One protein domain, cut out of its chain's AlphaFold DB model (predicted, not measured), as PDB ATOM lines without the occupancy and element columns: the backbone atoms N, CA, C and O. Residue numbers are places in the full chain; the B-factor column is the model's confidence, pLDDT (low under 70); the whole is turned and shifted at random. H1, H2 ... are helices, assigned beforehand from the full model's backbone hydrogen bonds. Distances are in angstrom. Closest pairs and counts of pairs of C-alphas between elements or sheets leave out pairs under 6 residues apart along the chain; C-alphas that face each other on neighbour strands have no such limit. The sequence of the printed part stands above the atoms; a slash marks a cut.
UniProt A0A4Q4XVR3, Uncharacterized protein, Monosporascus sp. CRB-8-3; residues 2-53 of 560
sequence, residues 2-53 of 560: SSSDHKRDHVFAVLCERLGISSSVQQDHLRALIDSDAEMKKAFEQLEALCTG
ATOM      1  N   SER A   2      10.765 -50.473  -6.758       64.94
ATOM      2  CA  SER A   2      10.961 -51.682  -7.551       64.94
ATOM      3  C   SER A   2      11.309 -51.299  -8.999       64.94
ATOM      4  O   SER A   2      10.953 -50.217  -9.459       64.94
ATOM      5  N   SER A   3      12.004 -52.162  -9.750       69.19
ATOM      6  CA  SER A   3      12.305 -51.904 -11.173       69.19
ATOM      7  C   SER A   3      11.045 -51.697 -12.034       69.19
ATOM      8  O   SER A   3      11.172 -51.194 -13.151       69.19
ATOM      9  N   SER A   4       9.864 -52.093 -11.555       72.62
ATOM     10  CA  SER A   4       8.572 -51.828 -12.195       72.62
ATOM     11  C   SER A   4       8.123 -50.373 -12.038       72.62
ATOM     12  O   SER A   4       7.615 -49.805 -12.998       72.62
ATOM     13  N   ASP A   5       8.399 -49.727 -10.901       83.19
ATOM     14  CA  ASP A   5       7.933 -48.354 -10.646       83.19
ATOM     15  C   ASP A   5       8.573 -47.360 -11.631       83.19
ATOM     16  O   ASP A   5       7.891 -46.541 -12.240       83.19
ATOM     17  N   HIS A   6       9.875 -47.513 -11.903       86.12
ATOM     18  CA  HIS A   6      10.587 -46.662 -12.865       86.12
ATOM     19  C   HIS A   6      10.109 -46.820 -14.315       86.12
ATOM     20  O   HIS A   6      10.193 -45.871 -15.094       86.12
ATOM     21  N   LYS A   7       9.616 -48.004 -14.697       86.75
ATOM     22  CA  LYS A   7       9.083 -48.242 -16.047       86.75
ATOM     23  C   LYS A   7       7.736 -47.557 -16.219       86.75
ATOM     24  O   LYS A   7       7.546 -46.834 -17.196       86.75
ATOM     25  N   ARG A   8       6.850 -47.743 -15.239       93.56
ATOM     26  CA  ARG A   8       5.535 -47.105 -15.188       93.56
ATOM     27  C   ARG A   8       5.663 -45.583 -15.272       93.56
ATOM     28  O   ARG A   8       4.992 -44.963 -16.092       93.56
ATOM     29  N   ASP A   9       6.589 -45.001 -14.508       95.00
ATOM     30  CA  ASP A   9       6.850 -43.557 -14.515       95.00
ATOM     31  C   ASP A   9       7.373 -43.052 -15.866       95.00
ATOM     32  O   ASP A   9       6.955 -41.992 -16.331       95.00
ATOM     33  N   HIS A  10       8.247 -43.812 -16.533       91.31
ATOM     34  CA  HIS A  10       8.762 -43.437 -17.850       91.31
ATOM     35  C   HIS A  10       7.667 -43.452 -18.926       91.31
ATOM     36  O   HIS A  10       7.520 -42.481 -19.669       91.31
ATOM     37  N   VAL A  11       6.861 -44.518 -18.978       93.75
ATOM     38  CA  VAL A  11       5.732 -44.626 -19.920       93.75
ATOM     39  C   VAL A  11       4.709 -43.519 -19.656       93.75
ATOM     40  O   VAL A  11       4.216 -42.890 -20.592       93.75
ATOM     41  N   PHE A  12       4.443 -43.221 -18.382       96.50
ATOM     42  CA  PHE A  12       3.555 -42.137 -17.982       96.50
ATOM     43  C   PHE A  12       4.080 -40.760 -18.417       96.50
ATOM     44  O   PHE A  12       3.311 -39.941 -18.923       96.50
ATOM     45  N   ALA A  13       5.386 -40.509 -18.279       94.75
ATOM     46  CA  ALA A  13       6.005 -39.255 -18.702       94.75
ATOM     47  C   ALA A  13       5.902 -39.053 -20.224       94.75
ATOM     48  O   ALA A  13       5.497 -37.981 -20.674       94.75
ATOM     49  N   VAL A  14       6.178 -40.101 -21.011       90.19
ATOM     50  CA  VAL A  14       6.034 -40.076 -22.478       90.19
ATOM     51  C   VAL A  14       4.575 -39.843 -22.885       90.19
ATOM     52  O   VAL A  14       4.307 -39.079 -23.814       90.19
ATOM     53  N   LEU A  15       3.620 -40.460 -22.182       91.56
ATOM     54  CA  LEU A  15       2.194 -40.242 -22.422       91.56
ATOM     55  C   LEU A  15       1.796 -38.781 -22.156       91.56
ATOM     56  O   LEU A  15       1.118 -38.175 -22.984       91.56
ATOM     57  N   CYS A  16       2.258 -38.192 -21.050       94.25
ATOM     58  CA  CYS A  16       1.993 -36.788 -20.722       94.25
ATOM     59  C   CYS A  16       2.603 -35.829 -21.752       94.25
ATOM     60  O   CYS A  16       1.934 -34.884 -22.171       94.25
ATOM     61  N   GLU A  17       3.831 -36.094 -22.211       92.12
ATOM     62  CA  GLU A  17       4.491 -35.310 -23.261       92.12
ATOM     63  C   GLU A  17       3.690 -35.346 -24.571       92.12
ATOM     64  O   GLU A  17       3.435 -34.308 -25.182       92.12
ATOM     65  N   ARG A  18       3.214 -36.529 -24.980       88.75
ATOM     66  CA  ARG A  18       2.437 -36.706 -26.218       88.75
ATOM     67  C   ARG A  18       1.044 -36.093 -26.167       88.75
ATOM     68  O   ARG A  18       0.552 -35.649 -27.200       88.75
ATOM     69  N   LEU A  19       0.427 -36.059 -24.989       86.81
ATOM     70  CA  LEU A  19      -0.867 -35.413 -24.769       86.81
ATOM     71  C   LEU A  19      -0.745 -33.900 -24.514       86.81
ATOM     72  O   LEU A  19      -1.766 -33.230 -24.375       86.81
ATOM     73  N   GLY A  20       0.474 -33.351 -24.449       88.56
ATOM     74  CA  GLY A  20       0.704 -31.935 -24.153       88.56
ATOM     75  C   GLY A  20       0.343 -31.541 -22.715       88.56
ATOM     76  O   GLY A  20       0.036 -30.378 -22.455       88.56
ATOM     77  N   ILE A  21       0.360 -32.493 -21.775       94.12
ATOM     78  CA  ILE A  21      -0.005 -32.278 -20.371       94.12
ATOM     79  C   ILE A  21       1.245 -31.879 -19.580       94.12
ATOM     80  O   ILE A  21       2.004 -32.721 -19.092       94.12
ATOM     81  N   SER A  22       1.459 -30.572 -19.443       92.06
ATOM     82  CA  SER A  22       2.603 -29.997 -18.720       92.06
ATOM     83  C   SER A  22       2.307 -29.643 -17.258       92.06
ATOM     84  O   SER A  22       3.237 -29.489 -16.468       92.06
ATOM     85  N   SER A  23       1.031 -29.515 -16.873       96.19
ATOM     86  CA  SER A  23       0.632 -29.164 -15.506       96.19
ATOM     87  C   SER A  23       0.686 -30.378 -14.578       96.19
ATOM     88  O   SER A  23       0.031 -31.384 -14.846       96.19
ATOM     89  N   SER A  24       1.386 -30.266 -13.443       95.31
ATOM     90  CA  SER A  24       1.459 -31.334 -12.431       95.31
ATOM     91  C   SER A  24       0.078 -31.765 -11.929       95.31
ATOM     92  O   SER A  24      -0.180 -32.953 -11.792       95.31
ATOM     93  N   VAL A  25      -0.854 -30.821 -11.764       94.00
ATOM     94  CA  VAL A  25      -2.232 -31.099 -11.321       94.00
ATOM     95  C   VAL A  25      -2.990 -31.961 -12.338       94.00
ATOM     96  O   VAL A  25      -3.763 -32.841 -11.960       94.00
ATOM     97  N   GLN A  26      -2.765 -31.725 -13.633       91.19
ATOM     98  CA  GLN A  26      -3.367 -32.522 -14.705       91.19
ATOM     99  C   GLN A  26      -2.708 -33.900 -14.821       91.19
ATOM    100  O   GLN A  26      -3.402 -34.882 -15.073       91.19
ATOM    101  N   GLN A  27      -1.392 -33.986 -14.601       95.88
ATOM    102  CA  GLN A  27      -0.673 -35.258 -14.526       95.88
ATOM    103  C   GLN A  27      -1.191 -36.104 -13.356       95.88
ATOM    104  O   GLN A  27      -1.499 -37.278 -13.540       95.88
ATOM    105  N   ASP A  28      -1.397 -35.516 -12.180       96.12
ATOM    106  CA  ASP A  28      -1.949 -36.233 -11.028       96.12
ATOM    107  C   ASP A  28      -3.395 -36.691 -11.273       96.12
ATOM    108  O   ASP A  28      -3.746 -37.821 -10.931       96.12
ATOM    109  N   HIS A  29      -4.217 -35.872 -11.942       94.56
ATOM    110  CA  HIS A  29      -5.562 -36.276 -12.375       94.56
ATOM    111  C   HIS A  29      -5.536 -37.444 -13.364       94.56
ATOM    112  O   HIS A  29      -6.311 -38.383 -13.215       94.56
ATOM    113  N   LEU A  30      -4.647 -37.409 -14.361       94.00
ATOM    114  CA  LEU A  30      -4.509 -38.497 -15.328       94.00
ATOM    115  C   LEU A  30      -4.028 -39.781 -14.646       94.00
ATOM    116  O   LEU A  30      -4.532 -40.859 -14.945       94.00
ATOM    117  N   ARG A  31      -3.089 -39.670 -13.702       97.25
ATOM    118  CA  ARG A  31      -2.603 -40.805 -12.912       97.25
ATOM    119  C   ARG A  31      -3.735 -41.415 -12.082       97.25
ATOM    120  O   ARG A  31      -3.959 -42.618 -12.158       97.25
ATOM    121  N   ALA A  32      -4.522 -40.584 -11.398       96.50
ATOM    122  CA  ALA A  32      -5.702 -41.032 -10.661       96.50
ATOM    123  C   ALA A  32      -6.765 -41.668 -11.576       96.50
ATOM    124  O   ALA A  32      -7.400 -42.647 -11.190       96.50
ATOM    125  N   LEU A  33      -6.944 -41.156 -12.798       94.75
ATOM    126  CA  LEU A  33      -7.889 -41.703 -13.773       94.75
ATOM    127  C   LEU A  33      -7.451 -43.090 -14.266       94.75
ATOM    128  O   LEU A  33      -8.256 -44.016 -14.272       94.75
ATOM    129  N   ILE A  34      -6.166 -43.247 -14.600       95.69
ATOM    130  CA  ILE A  34      -5.580 -44.533 -15.000       95.69
ATOM    131  C   ILE A  34      -5.704 -45.560 -13.872       95.69
ATOM    132  O   ILE A  34      -5.931 -46.735 -14.143       95.69
ATOM    133  N   ASP A  35      -5.564 -45.138 -12.615       95.31
ATOM    134  CA  ASP A  35      -5.634 -46.050 -11.472       95.31
ATOM    135  C   ASP A  35      -7.073 -46.378 -11.024       95.31
ATOM    136  O   ASP A  35      -7.298 -47.455 -10.466       95.31
ATOM    137  N   SER A  36      -8.041 -45.481 -11.258       93.38
ATOM    138  CA  SER A  36      -9.446 -45.649 -10.843       93.38
ATOM    139  C   SER A  36     -10.324 -46.359 -11.876       93.38
ATOM    140  O   SER A  36     -11.248 -47.075 -11.486       93.38
ATOM    141  N   ASP A  37     -10.037 -46.203 -13.169       94.38
ATOM    142  CA  ASP A  37     -10.773 -46.854 -14.251       94.38
ATOM    143  C   ASP A  37     -10.107 -48.185 -14.652       94.38
ATOM    144  O   ASP A  37      -8.951 -48.233 -15.076       94.38
ATOM    145  N   ALA A  38     -10.841 -49.295 -14.517       91.31
ATOM    146  CA  ALA A  38     -10.313 -50.636 -14.773       91.31
ATOM    147  C   ALA A  38      -9.924 -50.876 -16.245       91.31
ATOM    148  O   ALA A  38      -8.999 -51.649 -16.512       91.31
ATOM    149  N   GLU A  39     -10.600 -50.229 -17.198       88.12
ATOM    150  CA  GLU A  39     -10.275 -50.342 -18.620       88.12
ATOM    151  C   GLU A  39      -9.029 -49.521 -18.957       88.12
ATOM    152  O   GLU A  39      -8.125 -50.036 -19.624       88.12
ATOM    153  N   MET A  40      -8.919 -48.292 -18.436       87.19
ATOM    154  CA  MET A  40      -7.712 -47.474 -18.608       87.19
ATOM    155  C   MET A  40      -6.493 -48.110 -17.954       87.19
ATOM    156  O   MET A  40      -5.420 -48.129 -18.560       87.19
ATOM    157  N   LYS A  41      -6.653 -48.685 -16.760       96.00
ATOM    158  CA  LYS A  41      -5.582 -49.415 -16.084       96.00
ATOM    159  C   LYS A  41      -5.062 -50.559 -16.949       96.00
ATOM    160  O   LYS A  41      -3.858 -50.667 -17.168       96.00
ATOM    161  N   LYS A  42      -5.972 -51.368 -17.500       92.88
ATOM    162  CA  LYS A  42      -5.636 -52.494 -18.381       92.88
ATOM    163  C   LYS A  42      -4.961 -52.032 -19.677       92.88
ATOM    164  O   LYS A  42      -4.000 -52.658 -20.116       92.88
ATOM    165  N   ALA A  43      -5.429 -50.940 -20.283       90.44
ATOM    166  CA  ALA A  43      -4.810 -50.362 -21.476       90.44
ATOM    167  C   ALA A  43      -3.404 -49.809 -21.184       90.44
ATOM    168  O   ALA A  43      -2.482 -49.992 -21.980       90.44
ATOM    169  N   PHE A  44      -3.215 -49.180 -20.022       93.44
ATOM    170  CA  PHE A  44      -1.918 -48.672 -19.590       93.44
ATOM    171  C   PHE A  44      -0.933 -49.809 -19.279       93.44
ATOM    172  O   PHE A  44       0.224 -49.737 -19.679       93.44
ATOM    173  N   GLU A  45      -1.390 -50.901 -18.660       93.81
ATOM    174  CA  GLU A  45      -0.590 -52.119 -18.450       93.81
ATOM    175  C   GLU A  45      -0.198 -52.792 -19.780       93.81
ATOM    176  O   GLU A  45       0.924 -53.279 -19.924       93.81
ATOM    177  N   GLN A  46      -1.078 -52.783 -20.791       88.75
ATOM    178  CA  GLN A  46      -0.743 -53.243 -22.146       88.75
ATOM    179  C   GLN A  46       0.309 -52.351 -22.812       88.75
ATOM    180  O   GLN A  46       1.227 -52.861 -23.452       88.75
ATOM    181  N   LEU A  47       0.197 -51.030 -22.651       85.00
ATOM    182  CA  LEU A  47       1.188 -50.079 -23.148       85.00
ATOM    183  C   LEU A  47       2.544 -50.289 -22.462       85.00
ATOM    184  O   LEU A  47       3.571 -50.343 -23.135       85.00
ATOM    185  N   GLU A  48       2.539 -50.488 -21.143       91.31
ATOM    186  CA  GLU A  48       3.729 -50.834 -20.371       91.31
ATOM    187  C   GLU A  48       4.362 -52.123 -20.912       91.31
ATOM    188  O   GLU A  48       5.550 -52.128 -21.231       91.31
ATOM    189  N   ALA A  49       3.569 -53.179 -21.130       84.62
ATOM    190  CA  ALA A  49       4.035 -54.445 -21.691       84.62
ATOM    191  C   ALA A  49       4.621 -54.297 -23.110       84.62
ATOM    192  O   ALA A  49       5.671 -54.872 -23.407       84.62
ATOM    193  N   LEU A  50       4.018 -53.480 -23.979       77.56
ATOM    194  CA  LEU A  50       4.554 -53.186 -25.316       77.56
ATOM    195  C   LEU A  50       5.890 -52.429 -25.250       77.56
ATOM    196  O   LEU A  50       6.777 -52.656 -26.075       77.56
ATOM    197  N   CYS A  51       6.072 -51.590 -24.232       72.81
ATOM    198  CA  CYS A  51       7.338 -50.917 -23.948       72.81
ATOM    199  C   CYS A  51       8.383 -51.831 -23.271       72.81
ATOM    200  O   CYS A  51       9.539 -51.429 -23.154       72.81
ATOM    201  N   THR A  52       8.026 -53.060 -22.865       59.75
ATOM    202  CA  THR A  52       8.951 -54.040 -22.251       59.75
ATOM    203  C   THR A  52       9.666 -54.988 -23.223       59.75
ATOM    204  O   THR A  52      10.377 -55.889 -22.771       59.75
ATOM    205  N   GLY A  53       9.583 -54.764 -24.541       60.06
ATOM    206  CA  GLY A  53      10.552 -55.347 -25.482       60.06
ATOM    207  C   GLY A  53      11.995 -54.939 -25.125       60.06
ATOM    208  O   GLY A  53      12.176 -54.043 -24.300       60.06
TER     209      GLY A  53
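What this domain is: This is residues 2 to 53 of the 560 residues of an uncharacterized protein of Monosporascus sp. CRB-8-3 (UniProt A0A4Q4XVR3). Three helices form a triangle: H2 and H3 meet end to end at one corner, and H1 makes the third side. The last part of H3 packs across H1, while the last part of H1 comes near the start of H2. The printed part has 52 residues with three named helices, H1, H2, H3, and no named strand: all helix. It is compact, with a radius of gyration of the C-alphas of 10.8 A and spans of 29 by 21 by 21 A.

How they stand to each other: H1, residues 3 to 18, touches H3, residues 38 to 51, with residues 7 to 11 alone, about perpendicular at 80 degrees; the closest C-alphas, of Val 11 and Glu 48, are 6.5 A apart. H1 and H2, residues 24 to 36, are close but not clearly touching, the closest C-alphas, of Cys 16 and Gln 27, being 6.9 A apart, at a steep tilt of 60 degrees, opposite ways. H2 and H3 touch only at the corner, about perpendicular at 74 degrees, the C-alphas of Ile 34 and Lys 41 closest at 5.0 A. Every O i to N i+4 pair is within hydrogen-bond range in H2 and H3, and 11 of 12 in H1.

Where its parts are: H1 begins at C-alpha 3 (12.305, -51.904, -11.173) and is 23.6 A long. H2 is 18.1 A long. H3 is 19.9 A long and ends at C-alpha 51 (7.338, -50.917, -23.948).

The domain as a whole: The C-alphas farthest apart, of Val 25 and Gly 53, are 30.9 A apart. The printed part has no cut, and both links are tight. The pLDDT is under 70 at residues 2 to 3 and 52 to 53.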